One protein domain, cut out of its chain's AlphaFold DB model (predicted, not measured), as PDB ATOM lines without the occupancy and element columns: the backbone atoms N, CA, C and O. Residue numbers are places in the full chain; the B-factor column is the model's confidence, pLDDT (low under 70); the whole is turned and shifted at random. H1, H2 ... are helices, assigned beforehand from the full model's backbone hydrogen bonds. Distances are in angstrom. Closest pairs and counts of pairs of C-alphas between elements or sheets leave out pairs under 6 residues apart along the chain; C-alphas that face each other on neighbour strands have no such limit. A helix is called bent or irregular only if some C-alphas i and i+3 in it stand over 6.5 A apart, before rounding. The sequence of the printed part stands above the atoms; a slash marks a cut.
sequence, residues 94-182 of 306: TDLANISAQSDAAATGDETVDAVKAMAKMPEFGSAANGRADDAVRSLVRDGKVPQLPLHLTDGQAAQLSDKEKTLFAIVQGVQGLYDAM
ATOM      1  N   THR A  94       1.767  51.170 -27.658       72.75
ATOM      2  CA  THR A  94       1.189  51.130 -29.006       72.75
ATOM      3  C   THR A  94       0.020  50.150 -29.102       72.75
ATOM      4  O   THR A  94      -0.957  50.442 -29.779       72.75
ATOM      5  N   ASP A  95       0.082  49.007 -28.411       71.56
ATOM      6  CA  ASP A  95      -1.030  48.051 -28.378       71.56
ATOM      7  C   ASP A  95      -2.239  48.652 -27.626       71.56
ATOM      8  O   ASP A  95      -3.363  48.538 -28.103       71.56
ATOM      9  N   LEU A  96      -2.009  49.381 -26.524       72.56
ATOM     10  CA  LEU A  96      -3.051  50.159 -25.828       72.56
ATOM     11  C   LEU A  96      -3.648  51.265 -26.706       72.56
ATOM     12  O   LEU A  96      -4.866  51.413 -26.754       72.56
ATOM     13  N   ALA A  97      -2.798  52.020 -27.407       69.94
ATOM     14  CA  ALA A  97      -3.224  53.109 -28.281       69.94
ATOM     15  C   ALA A  97      -4.061  52.609 -29.472       69.94
ATOM     16  O   ALA A  97      -5.013  53.265 -29.892       69.94
ATOM     17  N   ASN A  98      -3.735  51.428 -30.003       68.38
ATOM     18  CA  ASN A  98      -4.509  50.801 -31.072       68.38
ATOM     19  C   ASN A  98      -5.890  50.350 -30.577       68.38
ATOM     20  O   ASN A  98      -6.877  50.572 -31.273       68.38
ATOM     21  N   ILE A  99      -5.972  49.795 -29.361       68.06
ATOM     22  CA  ILE A  99      -7.255  49.457 -28.726       68.06
ATOM     23  C   ILE A  99      -8.082  50.730 -28.492       68.06
ATOM     24  O   ILE A  99      -9.269  50.753 -28.805       68.06
ATOM     25  N   SER A 100      -7.464  51.820 -28.017       58.88
ATOM     26  CA  SER A 100      -8.177  53.087 -27.814       58.88
ATOM     27  C   SER A 100      -8.657  53.723 -29.124       58.88
ATOM     28  O   SER A 100      -9.764  54.247 -29.170       58.88
ATOM     29  N   ALA A 101      -7.875  53.640 -30.206       56.88
ATOM     30  CA  ALA A 101      -8.245  54.191 -31.514       56.88
ATOM     31  C   ALA A 101      -9.395  53.428 -32.202       56.88
ATOM     32  O   ALA A 101     -10.046  53.975 -33.087       56.88
ATOM     33  N   GLN A 102      -9.656  52.179 -31.807       53.75
ATOM     34  CA  GLN A 102     -10.834  51.425 -32.252       53.75
ATOM     35  C   GLN A 102     -12.093  51.734 -31.417       53.75
ATOM     36  O   GLN A 102     -13.200  51.504 -31.893       53.75
ATOM     37  N   SER A 103     -11.936  52.302 -30.214       50.84
ATOM     38  CA  SER A 103     -12.991  52.444 -29.195       50.84
ATOM     39  C   SER A 103     -13.849  53.725 -29.246       50.84
ATOM     40  O   SER A 103     -14.559  54.013 -28.283       50.84
ATOM     41  N   ASP A 104     -13.860  54.475 -30.358       46.53
ATOM     42  CA  ASP A 104     -14.732  55.665 -30.525       46.53
ATOM     43  C   ASP A 104     -16.247  55.334 -30.507       46.53
ATOM     44  O   ASP A 104     -17.100  56.224 -30.498       46.53
ATOM     45  N   ALA A 105     -16.604  54.051 -30.431       42.03
ATOM     46  CA  ALA A 105     -17.904  53.575 -29.985       42.03
ATOM     47  C   ALA A 105     -17.691  52.634 -28.791       42.03
ATOM     48  O   ALA A 105     -16.838  51.754 -28.868       42.03
ATOM     49  N   ALA A 106     -18.455  52.844 -27.710       47.47
ATOM     50  CA  ALA A 106     -18.469  52.064 -26.467       47.47
ATOM     51  C   ALA A 106     -17.870  50.658 -26.628       47.47
ATOM     52  O   ALA A 106     -18.479  49.821 -27.299       47.47
ATOM     53  N   ALA A 107     -16.688  50.444 -26.032       52.34
ATOM     54  CA  ALA A 107     -15.880  49.239 -26.187       52.34
ATOM     55  C   ALA A 107     -16.767  47.992 -26.226       52.34
ATOM     56  O   ALA A 107     -17.459  47.660 -25.256       52.34
ATOM     57  N   THR A 108     -16.774  47.324 -27.377       53.72
ATOM     58  CA  THR A 108     -17.513  46.075 -27.530       53.72
ATOM     59  C   THR A 108     -16.944  45.041 -26.556       53.72
ATOM     60  O   THR A 108     -15.817  45.168 -26.069       53.72
ATOM     61  N   GLY A 109     -17.754  44.043 -26.191       59.44
ATOM     62  CA  GLY A 109     -17.491  43.156 -25.052       59.44
ATOM     63  C   GLY A 109     -16.062  42.595 -24.976       59.44
ATOM     64  O   GLY A 109     -15.477  42.543 -23.890       59.44
ATOM     65  N   ASP A 110     -15.483  42.258 -26.124       72.25
ATOM     66  CA  ASP A 110     -14.156  41.650 -26.230       72.25
ATOM     67  C   ASP A 110     -13.015  42.678 -26.108       72.25
ATOM     68  O   ASP A 110     -12.010  42.402 -25.454       72.25
ATOM     69  N   GLU A 111     -13.195  43.907 -26.603       80.69
ATOM     70  CA  GLU A 111     -12.173  44.966 -26.554       80.69
ATOM     71  C   GLU A 111     -11.859  45.397 -25.116       80.69
ATOM     72  O   GLU A 111     -10.705  45.660 -24.776       80.69
ATOM     73  N   THR A 112     -12.865  45.408 -24.232       88.19
ATOM     74  CA  THR A 112     -12.652  45.691 -22.800       88.19
ATOM     75  C   THR A 112     -11.820  44.593 -22.137       88.19
ATOM     76  O   THR A 112     -10.901  44.879 -21.368       88.19
ATOM     77  N   VAL A 113     -12.128  43.323 -22.424       91.31
ATOM     78  CA  VAL A 113     -11.401  42.175 -21.861       91.31
ATOM     79  C   VAL A 113      -9.952  42.184 -22.349       91.31
ATOM     80  O   VAL A 113      -9.035  41.994 -21.545       91.31
ATOM     81  N   ASP A 114      -9.737  42.470 -23.630       90.88
ATOM     82  CA  ASP A 114      -8.409  42.564 -24.228       90.88
ATOM     83  C   ASP A 114      -7.606  43.744 -23.674       90.88
ATOM     84  O   ASP A 114      -6.434  43.568 -23.331       90.88
ATOM     85  N   ALA A 115      -8.231  44.911 -23.482       91.12
ATOM     86  CA  ALA A 115      -7.602  46.059 -22.835       91.12
ATOM     87  C   ALA A 115      -7.120  45.713 -21.420       91.12
ATOM     88  O   ALA A 115      -5.969  45.978 -21.068       91.12
ATOM     89  N   VAL A 116      -7.969  45.071 -20.613       94.62
ATOM     90  CA  VAL A 116      -7.618  44.679 -19.240       94.62
ATOM     91  C   VAL A 116      -6.489  43.649 -19.233       94.62
ATOM     92  O   VAL A 116      -5.535  43.795 -18.467       94.62
ATOM     93  N   LYS A 117      -6.535  42.650 -20.120       94.00
ATOM     94  CA  LYS A 117      -5.462  41.653 -20.275       94.00
ATOM     95  C   LYS A 117      -4.154  42.271 -20.764       94.00
ATOM     96  O   LYS A 117      -3.079  41.813 -20.376       94.00
ATOM     97  N   ALA A 118      -4.216  43.286 -21.624       92.44
ATOM     98  CA  ALA A 118      -3.044  44.020 -22.085       92.44
ATOM     99  C   ALA A 118      -2.425  44.829 -20.937       92.44
ATOM    100  O   ALA A 118      -1.235  44.672 -20.661       92.44
ATOM    101  N   MET A 119      -3.239  45.593 -20.201       94.19
ATOM    102  CA  MET A 119      -2.795  46.330 -19.012       94.19
ATOM    103  C   MET A 119      -2.194  45.399 -17.955       94.19
ATOM    104  O   MET A 119      -1.147  45.705 -17.398       94.19
ATOM    105  N   ALA A 120      -2.782  44.224 -17.718       94.06
ATOM    106  CA  ALA A 120      -2.284  43.264 -16.727       94.06
ATOM    107  C   ALA A 120      -0.872  42.725 -17.030       94.06
ATOM    108  O   ALA A 120      -0.196  42.232 -16.127       94.06
ATOM    109  N   LYS A 121      -0.413  42.816 -18.285       92.00
ATOM    110  CA  LYS A 121       0.944  42.424 -18.701       92.00
ATOM    111  C   LYS A 121       1.970  43.544 -18.528       92.00
ATOM    112  O   LYS A 121       3.165  43.284 -18.655       92.00
ATOM    113  N   MET A 122       1.520  44.769 -18.280       89.69
ATOM    114  CA  MET A 122       2.379  45.937 -18.155       89.69
ATOM    115  C   MET A 122       2.775  46.165 -16.691       89.69
ATOM    116  O   MET A 122       1.912  46.137 -15.806       89.69
ATOM    117  N   PRO A 123       4.067  46.397 -16.401       89.62
ATOM    118  CA  PRO A 123       4.541  46.571 -15.030       89.62
ATOM    119  C   PRO A 123       3.920  47.786 -14.327       89.62
ATOM    120  O   PRO A 123       3.711  47.740 -13.117       89.62
ATOM    121  N   GLU A 124       3.559  48.834 -15.069       90.62
ATOM    122  CA  GLU A 124       2.936  50.061 -14.558       90.62
ATOM    123  C   GLU A 124       1.575  49.812 -13.895       90.62
ATOM    124  O   GLU A 124       1.162  50.573 -13.027       90.62
ATOM    125  N   PHE A 125       0.892  48.723 -14.251       94.50
ATOM    126  CA  PHE A 125      -0.394  48.343 -13.669       94.50
ATOM    127  C   PHE A 125      -0.267  47.288 -12.564       94.50
ATOM    128  O   PHE A 125      -1.276  46.852 -12.003       94.50
ATOM    129  N   GLY A 126       0.958  46.892 -12.203       91.50
ATOM    130  CA  GLY A 126       1.207  45.889 -11.171       91.50
ATOM    131  C   GLY A 126       0.591  46.262  -9.821       91.50
ATOM    132  O   GLY A 126      -0.041  45.422  -9.179       91.50
ATOM    133  N   SER A 127       0.699  47.526  -9.399       91.12
ATOM    134  CA  SER A 127       0.063  48.017  -8.167       91.12
ATOM    135  C   SER A 127      -1.465  47.942  -8.246       91.12
ATOM    136  O   SER A 127      -2.113  47.469  -7.309       91.12
ATOM    137  N   ALA A 128      -2.047  48.328  -9.386       93.38
ATOM    138  CA  ALA A 128      -3.495  48.327  -9.584       93.38
ATOM    139  C   ALA A 128      -4.078  46.911  -9.613       93.38
ATOM    140  O   ALA A 128      -5.109  46.666  -8.991       93.38
ATOM    141  N   ALA A 129      -3.378  45.948 -10.217       93.38
ATOM    142  CA  ALA A 129      -3.746  44.532 -10.165       93.38
ATOM    143  C   ALA A 129      -3.716  43.948  -8.738       93.38
ATOM    144  O   ALA A 129      -4.379  42.949  -8.459       93.38
ATOM    145  N   ASN A 130      -2.974  44.580  -7.822       91.81
ATOM    146  CA  ASN A 130      -2.963  44.258  -6.393       91.81
ATOM    147  C   ASN A 130      -3.869  45.191  -5.565       91.81
ATOM    148  O   ASN A 130      -3.782  45.206  -4.339       91.81
ATOM    149  N   GLY A 131      -4.753  45.948  -6.221       91.12
ATOM    150  CA  GLY A 131      -5.784  46.739  -5.561       91.12
ATOM    151  C   GLY A 131      -5.357  48.139  -5.145       91.12
ATOM    152  O   GLY A 131      -5.965  48.670  -4.225       91.12
ATOM    153  N   ARG A 132      -4.342  48.750  -5.770       92.75
ATOM    154  CA  ARG A 132      -3.931  50.125  -5.447       92.75
ATOM    155  C   ARG A 132      -3.527  50.939  -6.673       92.75
ATOM    156  O   ARG A 132      -2.643  50.535  -7.419       92.75
ATOM    157  N   ALA A 133      -4.091  52.135  -6.819       91.38
ATOM    158  CA  ALA A 133      -3.618  53.117  -7.792       91.38
ATOM    159  C   ALA A 133      -2.352  53.839  -7.293       91.38
ATOM    160  O   ALA A 133      -2.354  54.477  -6.233       91.38
ATOM    161  N   ASP A 134      -1.277  53.771  -8.073       89.75
ATOM    162  CA  ASP A 134      -0.045  54.536  -7.863       89.75
ATOM    163  C   ASP A 134       0.084  55.700  -8.865       89.75
ATOM    164  O   ASP A 134      -0.838  55.992  -9.632       89.75
ATOM    165  N   ASP A 135       1.213  56.413  -8.815       88.69
ATOM    166  CA  ASP A 135       1.448  57.592  -9.656       88.69
ATOM    167  C   ASP A 135       1.554  57.250 -11.145       88.69
ATOM    168  O   ASP A 135       1.213  58.089 -11.984       88.69
ATOM    169  N   ALA A 136       1.985  56.029 -11.478       89.69
ATOM    170  CA  ALA A 136       2.072  55.577 -12.859       89.69
ATOM    171  C   ALA A 136       0.665  55.421 -13.445       89.69
ATOM    172  O   ALA A 136       0.351  56.058 -14.450       89.69
ATOM    173  N   VAL A 137      -0.217  54.678 -12.764       92.19
ATOM    174  CA  VAL A 137      -1.614  54.500 -13.199       92.19
ATOM    175  C   VAL A 137      -2.349  55.838 -13.260       92.19
ATOM    176  O   VAL A 137      -3.003  56.126 -14.262       92.19
ATOM    177  N   ARG A 138      -2.193  56.693 -12.237       91.00
ATOM    178  CA  ARG A 138      -2.771  58.049 -12.229       91.00
ATOM    179  C   ARG A 138      -2.370  58.854 -13.462       91.00
ATOM    180  O   ARG A 138      -3.226  59.438 -14.119       91.00
ATOM    181  N   SER A 139      -1.075  58.888 -13.770       89.06
ATOM    182  CA  SER A 139      -0.554  59.688 -14.883       89.06
ATOM    183  C   SER A 139      -1.021  59.141 -16.229       89.06
ATOM    184  O   SER A 139      -1.423  59.915 -17.088       89.06
ATOM    185  N   LEU A 140      -1.031  57.815 -16.405       91.06
ATOM    186  CA  LEU A 140      -1.507  57.190 -17.641       91.06
ATOM    187  C   LEU A 140      -2.989  57.479 -17.898       91.06
ATOM    188  O   LEU A 140      -3.348  57.806 -19.027       91.06
ATOM    189  N   VAL A 141      -3.828  57.397 -16.863       91.56
ATOM    190  CA  VAL A 141      -5.255  57.729 -16.973       91.56
ATOM    191  C   VAL A 141      -5.446  59.214 -17.276       91.56
ATOM    192  O   VAL A 141      -6.111  59.553 -18.251       91.56
ATOM    193  N   ARG A 142      -4.825  60.104 -16.491       88.12
ATOM    194  CA  ARG A 142      -4.950  61.558 -16.670       88.12
ATOM    195  C   ARG A 142      -4.534  62.009 -18.069       88.12
ATOM    196  O   ARG A 142      -5.181  62.878 -18.644       88.12
ATOM    197  N   ASP A 143      -3.453  61.436 -18.587       87.62
ATOM    198  CA  ASP A 143      -2.881  61.802 -19.880       87.62
ATOM    199  C   ASP A 143      -3.590  61.098 -21.062       87.62
ATOM    200  O   ASP A 143      -3.123  61.202 -22.195       87.62
ATOM    201  N   GLY A 144      -4.676  60.349 -20.819       87.00
ATOM    202  CA  GLY A 144      -5.454  59.670 -21.864       87.00
ATOM    203  C   GLY A 144      -4.718  58.514 -22.549       87.00
ATOM    204  O   GLY A 144      -5.016  58.174 -23.689       87.00
ATOM    205  N   LYS A 145      -3.730  57.909 -21.880       88.25
ATOM    206  CA  LYS A 145      -2.907  56.805 -22.421       88.25
ATOM    207  C   LYS A 145      -3.505  55.421 -22.164       88.25
ATOM    208  O   LYS A 145      -2.875  54.411 -22.477       88.25
ATOM    209  N   VAL A 146      -4.686  55.376 -21.559       88.69
ATOM    210  CA  VAL A 146      -5.442  54.160 -21.261       88.69
ATOM    211  C   VAL A 146      -6.802  54.286 -21.940       88.69
ATOM    212  O   VAL A 146      -7.410  55.352 -21.822       88.69
ATOM    213  N   PRO A 147      -7.296  53.246 -22.639       88.38
ATOM    214  CA  PRO A 147      -8.634  53.274 -23.217       88.38
ATOM    215  C   PRO A 147      -9.686  53.500 -22.128       88.38
ATOM    216  O   PRO A 147      -9.543  53.008 -21.003       88.38
ATOM    217  N   GLN A 148     -10.749  54.230 -22.463       88.81
ATOM    218  CA  GLN A 148     -11.845  54.461 -21.532       88.81
ATOM    219  C   GLN A 148     -12.558  53.141 -21.240       88.81
ATOM    220  O   GLN A 148     -13.058  52.480 -22.152       88.81
ATOM    221  N   LEU A 149     -12.603  52.750 -19.968       91.19
ATOM    222  CA  LEU A 149     -13.286  51.531 -19.558       91.19
ATOM    223  C   LEU A 149     -14.782  51.798 -19.333       91.19
ATOM    224  O   LEU A 149     -15.156  52.881 -18.874       91.19
ATOM    225  N   PRO A 150     -15.659  50.815 -19.608       89.94
ATOM    226  CA  PRO A 150     -17.061  50.916 -19.224       89.94
ATOM    227  C   PRO A 150     -17.206  50.974 -17.697       89.94
ATOM    228  O   PRO A 150     -16.347  50.492 -16.963       89.94
ATOM    229  N   LEU A 151     -18.331  51.506 -17.204       88.19
ATOM    230  CA  LEU A 151     -18.611  51.579 -15.759       88.19
ATOM    231  C   LEU A 151     -18.678  50.195 -15.093       88.19
ATOM    232  O   LEU A 151     -18.315  50.040 -13.928       88.19
ATOM    233  N   HIS A 152     -19.150  49.189 -15.831       88.44
ATOM    234  CA  HIS A 152     -19.351  47.832 -15.335       88.44
ATOM    235  C   HIS A 152     -18.939  46.804 -16.389       88.44
ATOM    236  O   HIS A 152     -19.111  47.026 -17.587       88.44
ATOM    237  N   LEU A 153     -18.440  45.658 -15.927       88.50
ATOM    238  CA  LEU A 153     -18.288  44.466 -16.757       88.50
ATOM    239  C   LEU A 153     -19.620  43.716 -16.809       88.50
ATOM    240  O   LEU A 153     -20.305  43.590 -15.796       88.50
ATOM    241  N   THR A 154     -19.950  43.157 -17.966       90.50
ATOM    242  CA  THR A 154     -20.981  42.119 -18.069       90.50
ATOM    243  C   THR A 154     -20.504  40.822 -17.411       90.50
ATOM    244  O   THR A 154     -19.299  40.567 -17.320       90.50
ATOM    245  N   ASP A 155     -21.435  39.950 -17.018       89.25
ATOM    246  CA  ASP A 155     -21.107  38.648 -16.419       89.25
ATOM    247  C   ASP A 155     -20.207  37.800 -17.329       89.25
ATOM    248  O   ASP A 155     -19.255  37.164 -16.868       89.25
ATOM    249  N   GLY A 156     -20.464  37.842 -18.640       90.56
ATOM    250  CA  GLY A 156     -19.657  37.146 -19.642       90.56
ATOM    251  C   GLY A 156     -18.216  37.655 -19.703       90.56
ATOM    252  O   GLY A 156     -17.293  36.850 -19.789       90.56
ATOM    253  N   GLN A 157     -17.999  38.969 -19.603       90.62
ATOM    254  CA  GLN A 157     -16.653  39.554 -19.557       90.62
ATOM    255  C   GLN A 157     -15.956  39.244 -18.233       90.62
ATOM    256  O   GLN A 157     -14.793  38.844 -18.216       90.62
ATOM    257  N   ALA A 158     -16.671  39.383 -17.116       91.12
ATOM    258  CA  ALA A 158     -16.137  39.079 -15.798       91.12
ATOM    259  C   ALA A 158     -15.687  37.610 -15.703       91.12
ATOM    260  O   ALA A 158     -14.655  37.327 -15.098       91.12
ATOM    261  N   ALA A 159     -16.395  36.671 -16.336       92.88
ATOM    262  CA  ALA A 159     -15.998  35.264 -16.373       92.88
ATOM    263  C   ALA A 159     -14.671  35.009 -17.120       92.88
ATOM    264  O   ALA A 159     -13.999  34.016 -16.846       92.88
ATOM    265  N   GLN A 160     -14.269  35.898 -18.034       93.31
ATOM    266  CA  GLN A 160     -13.038  35.772 -18.827       93.31
ATOM    267  C   GLN A 160     -11.798  36.393 -18.169       93.31
ATOM    268  O   GLN A 160     -10.694  36.269 -18.714       93.31
ATOM    269  N   LEU A 161     -11.981  37.082 -17.041       94.69
ATOM    270  CA  LEU A 161     -10.932  37.780 -16.310       94.69
ATOM    271  C   LEU A 161     -10.618  37.057 -14.998       94.69
ATOM    272  O   LEU A 161     -11.506  36.643 -14.249       94.69
ATOM    273  N   SER A 162      -9.333  36.963 -14.684       96.12
ATOM    274  CA  SER A 162      -8.848  36.587 -13.359       96.12
ATOM    275  C   SER A 162      -9.228  37.633 -12.305       96.12
ATOM    276  O   SER A 162      -9.536  38.785 -12.613       96.12
ATOM    277  N   ASP A 163      -9.148  37.273 -11.024       94.56
ATOM    278  CA  ASP A 163      -9.454  38.211  -9.934       94.56
ATOM    279  C   ASP A 163      -8.519  39.424  -9.906       94.56
ATOM    280  O   ASP A 163      -8.938  40.530  -9.550       94.56
ATOM    281  N   LYS A 164      -7.259  39.241 -10.319       94.69
ATOM    282  CA  LYS A 164      -6.302  40.343 -10.470       94.69
ATOM    283  C   LYS A 164      -6.699  41.280 -11.603       94.69
ATOM    284  O   LYS A 164      -6.626  42.489 -11.433       94.69
ATOM    285  N   GLU A 165      -7.169  40.741 -12.723       96.81
ATOM    286  CA  GLU A 165      -7.656  41.534 -13.858       96.81
ATOM    287  C   GLU A 165      -8.967  42.266 -13.531       96.81
ATOM    288  O   GLU A 165      -9.111  43.436 -13.868       96.81
ATOM    289  N   LYS A 166      -9.891  41.643 -12.789       95.50
ATOM    290  CA  LYS A 166     -11.093  42.325 -12.272       95.50
ATOM    291  C   LYS A 166     -10.741  43.455 -11.308       95.50
ATOM    292  O   LYS A 166     -11.342  44.524 -11.357       95.50
ATOM    293  N   THR A 167      -9.761  43.218 -10.434       95.56
ATOM    294  CA  THR A 167      -9.259  44.242  -9.509       95.56
ATOM    295  C   THR A 167      -8.622  45.389 -10.286       95.56
ATOM    296  O   THR A 167      -8.946  46.544 -10.040       95.56
ATOM    297  N   LEU A 168      -7.782  45.074 -11.274       96.19
ATOM    298  CA  LEU A 168      -7.180  46.052 -12.173       96.19
ATOM    299  C   LEU A 168      -8.242  46.902 -12.881       96.19
ATOM    300  O   LEU A 168      -8.150  48.125 -12.833       96.19
ATOM    301  N   PHE A 169      -9.260  46.268 -13.473       95.81
ATOM    302  CA  PHE A 169     -10.391  46.954 -14.098       95.81
ATOM    303  C   PHE A 169     -11.040  47.945 -13.127       95.81
ATOM    304  O   PHE A 169     -11.132  49.125 -13.444       95.81
ATOM    305  N   ALA A 170     -11.420  47.497 -11.928       94.81
ATOM    306  CA  ALA A 170     -12.103  48.344 -10.950       94.81
ATOM    307  C   ALA A 170     -11.238  49.525 -10.478       94.81
ATOM    308  O   ALA A 170     -11.738  50.634 -10.299       94.81
ATOM    309  N   ILE A 171      -9.931  49.310 -10.295       95.81
ATOM    310  CA  ILE A 171      -9.002  50.375  -9.903       95.81
ATOM    311  C   ILE A 171      -8.839  51.398 -11.033       95.81
ATOM    312  O   ILE A 171      -8.950  52.594 -10.775       95.81
ATOM    313  N   VAL A 172      -8.595  50.956 -12.270       95.50
ATOM    314  CA  VAL A 172      -8.396  51.857 -13.419       95.50
ATOM    315  C   VAL A 172      -9.683  52.608 -13.756       95.50
ATOM    316  O   VAL A 172      -9.640  53.828 -13.882       95.50
ATOM    317  N   GLN A 173     -10.823  51.914 -13.811       94.69
ATOM    318  CA  GLN A 173     -12.139  52.509 -14.052       94.69
ATOM    319  C   GLN A 173     -12.497  53.518 -12.957       94.69
ATOM    320  O   GLN A 173     -12.986  54.605 -13.256       94.69
ATOM    321  N   GLY A 174     -12.209  53.205 -11.691       92.75
ATOM    322  CA  GLY A 174     -12.446  54.135 -10.593       92.75
ATOM    323  C   GLY A 174     -11.574  55.387 -10.690       92.75
ATOM    324  O   GLY A 174     -12.065  56.492 -10.481       92.75
ATOM    325  N   VAL A 175     -10.294  55.246 -11.058       93.56
ATOM    326  CA  VAL A 175      -9.408  56.399 -11.289       93.56
ATOM    327  C   VAL A 175      -9.889  57.225 -12.485       93.56
ATOM    328  O   VAL A 175      -9.912  58.447 -12.380       93.56
ATOM    329  N   GLN A 176     -10.323  56.585 -13.579       93.06
ATOM    330  CA  GLN A 176     -10.950  57.257 -14.725       93.06
ATOM    331  C   GLN A 176     -12.172  58.061 -14.286       93.06
ATOM    332  O   GLN A 176     -12.211  59.263 -14.515       93.06
ATOM    333  N   GLY A 177     -13.094  57.448 -13.539       91.31
ATOM    334  CA  GLY A 177     -14.278  58.133 -13.019       91.31
ATOM    335  C   GLY A 177     -13.948  59.320 -12.110       91.31
ATOM    336  O   GLY A 177     -14.611  60.350 -12.187       91.31
ATOM    337  N   LEU A 178     -12.898  59.217 -11.283       91.19
ATOM    338  CA  LEU A 178     -12.437  60.346 -10.472       91.19
ATOM    339  C   LEU A 178     -11.923  61.495 -11.344       91.19
ATOM    340  O   LEU A 178     -12.242  62.640 -11.050       91.19
ATOM    341  N   TYR A 179     -11.137  61.213 -12.387       91.38
ATOM    342  CA  TYR A 179     -10.635  62.237 -13.309       91.38
ATOM    343  C   TYR A 179     -11.747  62.847 -14.171       91.38
ATOM    344  O   TYR A 179     -11.779  64.064 -14.332       91.38
ATOM    345  N   ASP A 180     -12.678  62.031 -14.665       89.88
ATOM    346  CA  ASP A 180     -13.813  62.473 -15.484       89.88
ATOM    347  C   ASP A 180     -14.780  63.376 -14.711       89.88
ATOM    348  O   ASP A 180     -15.388  64.267 -15.297       89.88
ATOM    349  N   ALA A 181     -14.905  63.175 -13.396       88.56
ATOM    350  CA  ALA A 181     -15.721  64.024 -12.531       88.56
ATOM    351  C   ALA A 181     -15.097  65.404 -12.255       88.56
ATOM    352  O   ALA A 181     -15.777  66.280 -11.723       88.56
ATOM    353  N   MET A 182     -13.814  65.612 -12.574       90.50
ATOM    354  CA  MET A 182     -13.155  66.894 -12.333       90.50
ATOM    355  C   MET A 182     -13.406  67.867 -13.482       90.50
ATOM    356  O   MET A 182     -13.251  67.489 -14.645       90.50
TER     357      MET A 182
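AT A GLANCE: This is residues 94 to 182 of the 306 residues of an uncharacterized protein of Rhodopseudomonas palustris (strain BisA53) (UniProt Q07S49). A small, rounded ball of crossed helices is built round one long helix, H6: H2 crosses its first half, and H3 and H4 pack one after the other along one side of it. H1 folds back along H2, away from H6, short H5 packs on the first part of H2, and a long link, residues 143 to 154, joins H4 to H5. The printed part has 89 residues with six named helices, H1 to H6 in order along the chain, and no named strand; the class is all helix. The whole is compact, with a radius of gyration of the C-alphas of 11.7 A and spans of 30 by 27 by 26 A.

IN THESE COORDINATES: H6, residues 163 to 180, is the longest helix, 25.3 A from C-alpha 163 at (-9.454, 38.211, -9.934) to C-alpha 180 at (-13.813, 62.473, -15.484). H2, residues 109 to 120, is 17.3 A long, and H1, residues 94 to 102, is 12.5 A long and begins with C-alpha 94 at (1.189, 51.130, -29.006). H3 is residues 123 to 129, 9.8 A; H4 is residues 135 to 142, 10.3 A; H5 is residues 155 to 159, 6.1 A. H3 is irregular: C-alphas 124 and 127 are 7.3 A apart.

HOW THE PARTS SIT: H6 touches H3 with residues 164 to 172 alone, about perpendicular at 85 degrees; their closest C-alphas, of Ala 129 and Leu 168, are 4.3 A apart. With residues 172 to 179 alone H6 touches H4, at a steep tilt of 57 degrees, the same way; the closest C-alphas are those of Val 141 and Gln 176, 6.1 A. H6 residues 164 to 169 touch H2 residues 116 to 120, about perpendicular at 82 degrees, closest at the C-alphas of Val 116 and Glu 165, 6.2 A. H1 and H2 form a helical hairpin at a shallow tilt of 21 degrees, opposite ways, with the C-alphas of Ile 99 and Ala 115 closest at 6.8 A. H2 and H5 only just touch, with 3 pairs of C-alphas within 8 A, the closest those of Val 113 and Gln 157, 6.3 A. H1 and H6 are apart. Every O i to N i+4 pair is within hydrogen-bond range in H1, H4, H5 and H6; in H2 it is 7 of 8, and in H3 1 of 3, beside 2 of 4 O i to N i+3 pairs.

THE WHOLE: The two C-alphas farthest apart, of Ala 159 and Met 182, are 32.0 A apart. The printed part has no cut. The link from H4 to H5 is long, with 12 residues. The mean pLDDT of the printed part is 85.5; residues 97 to 109 are under 70.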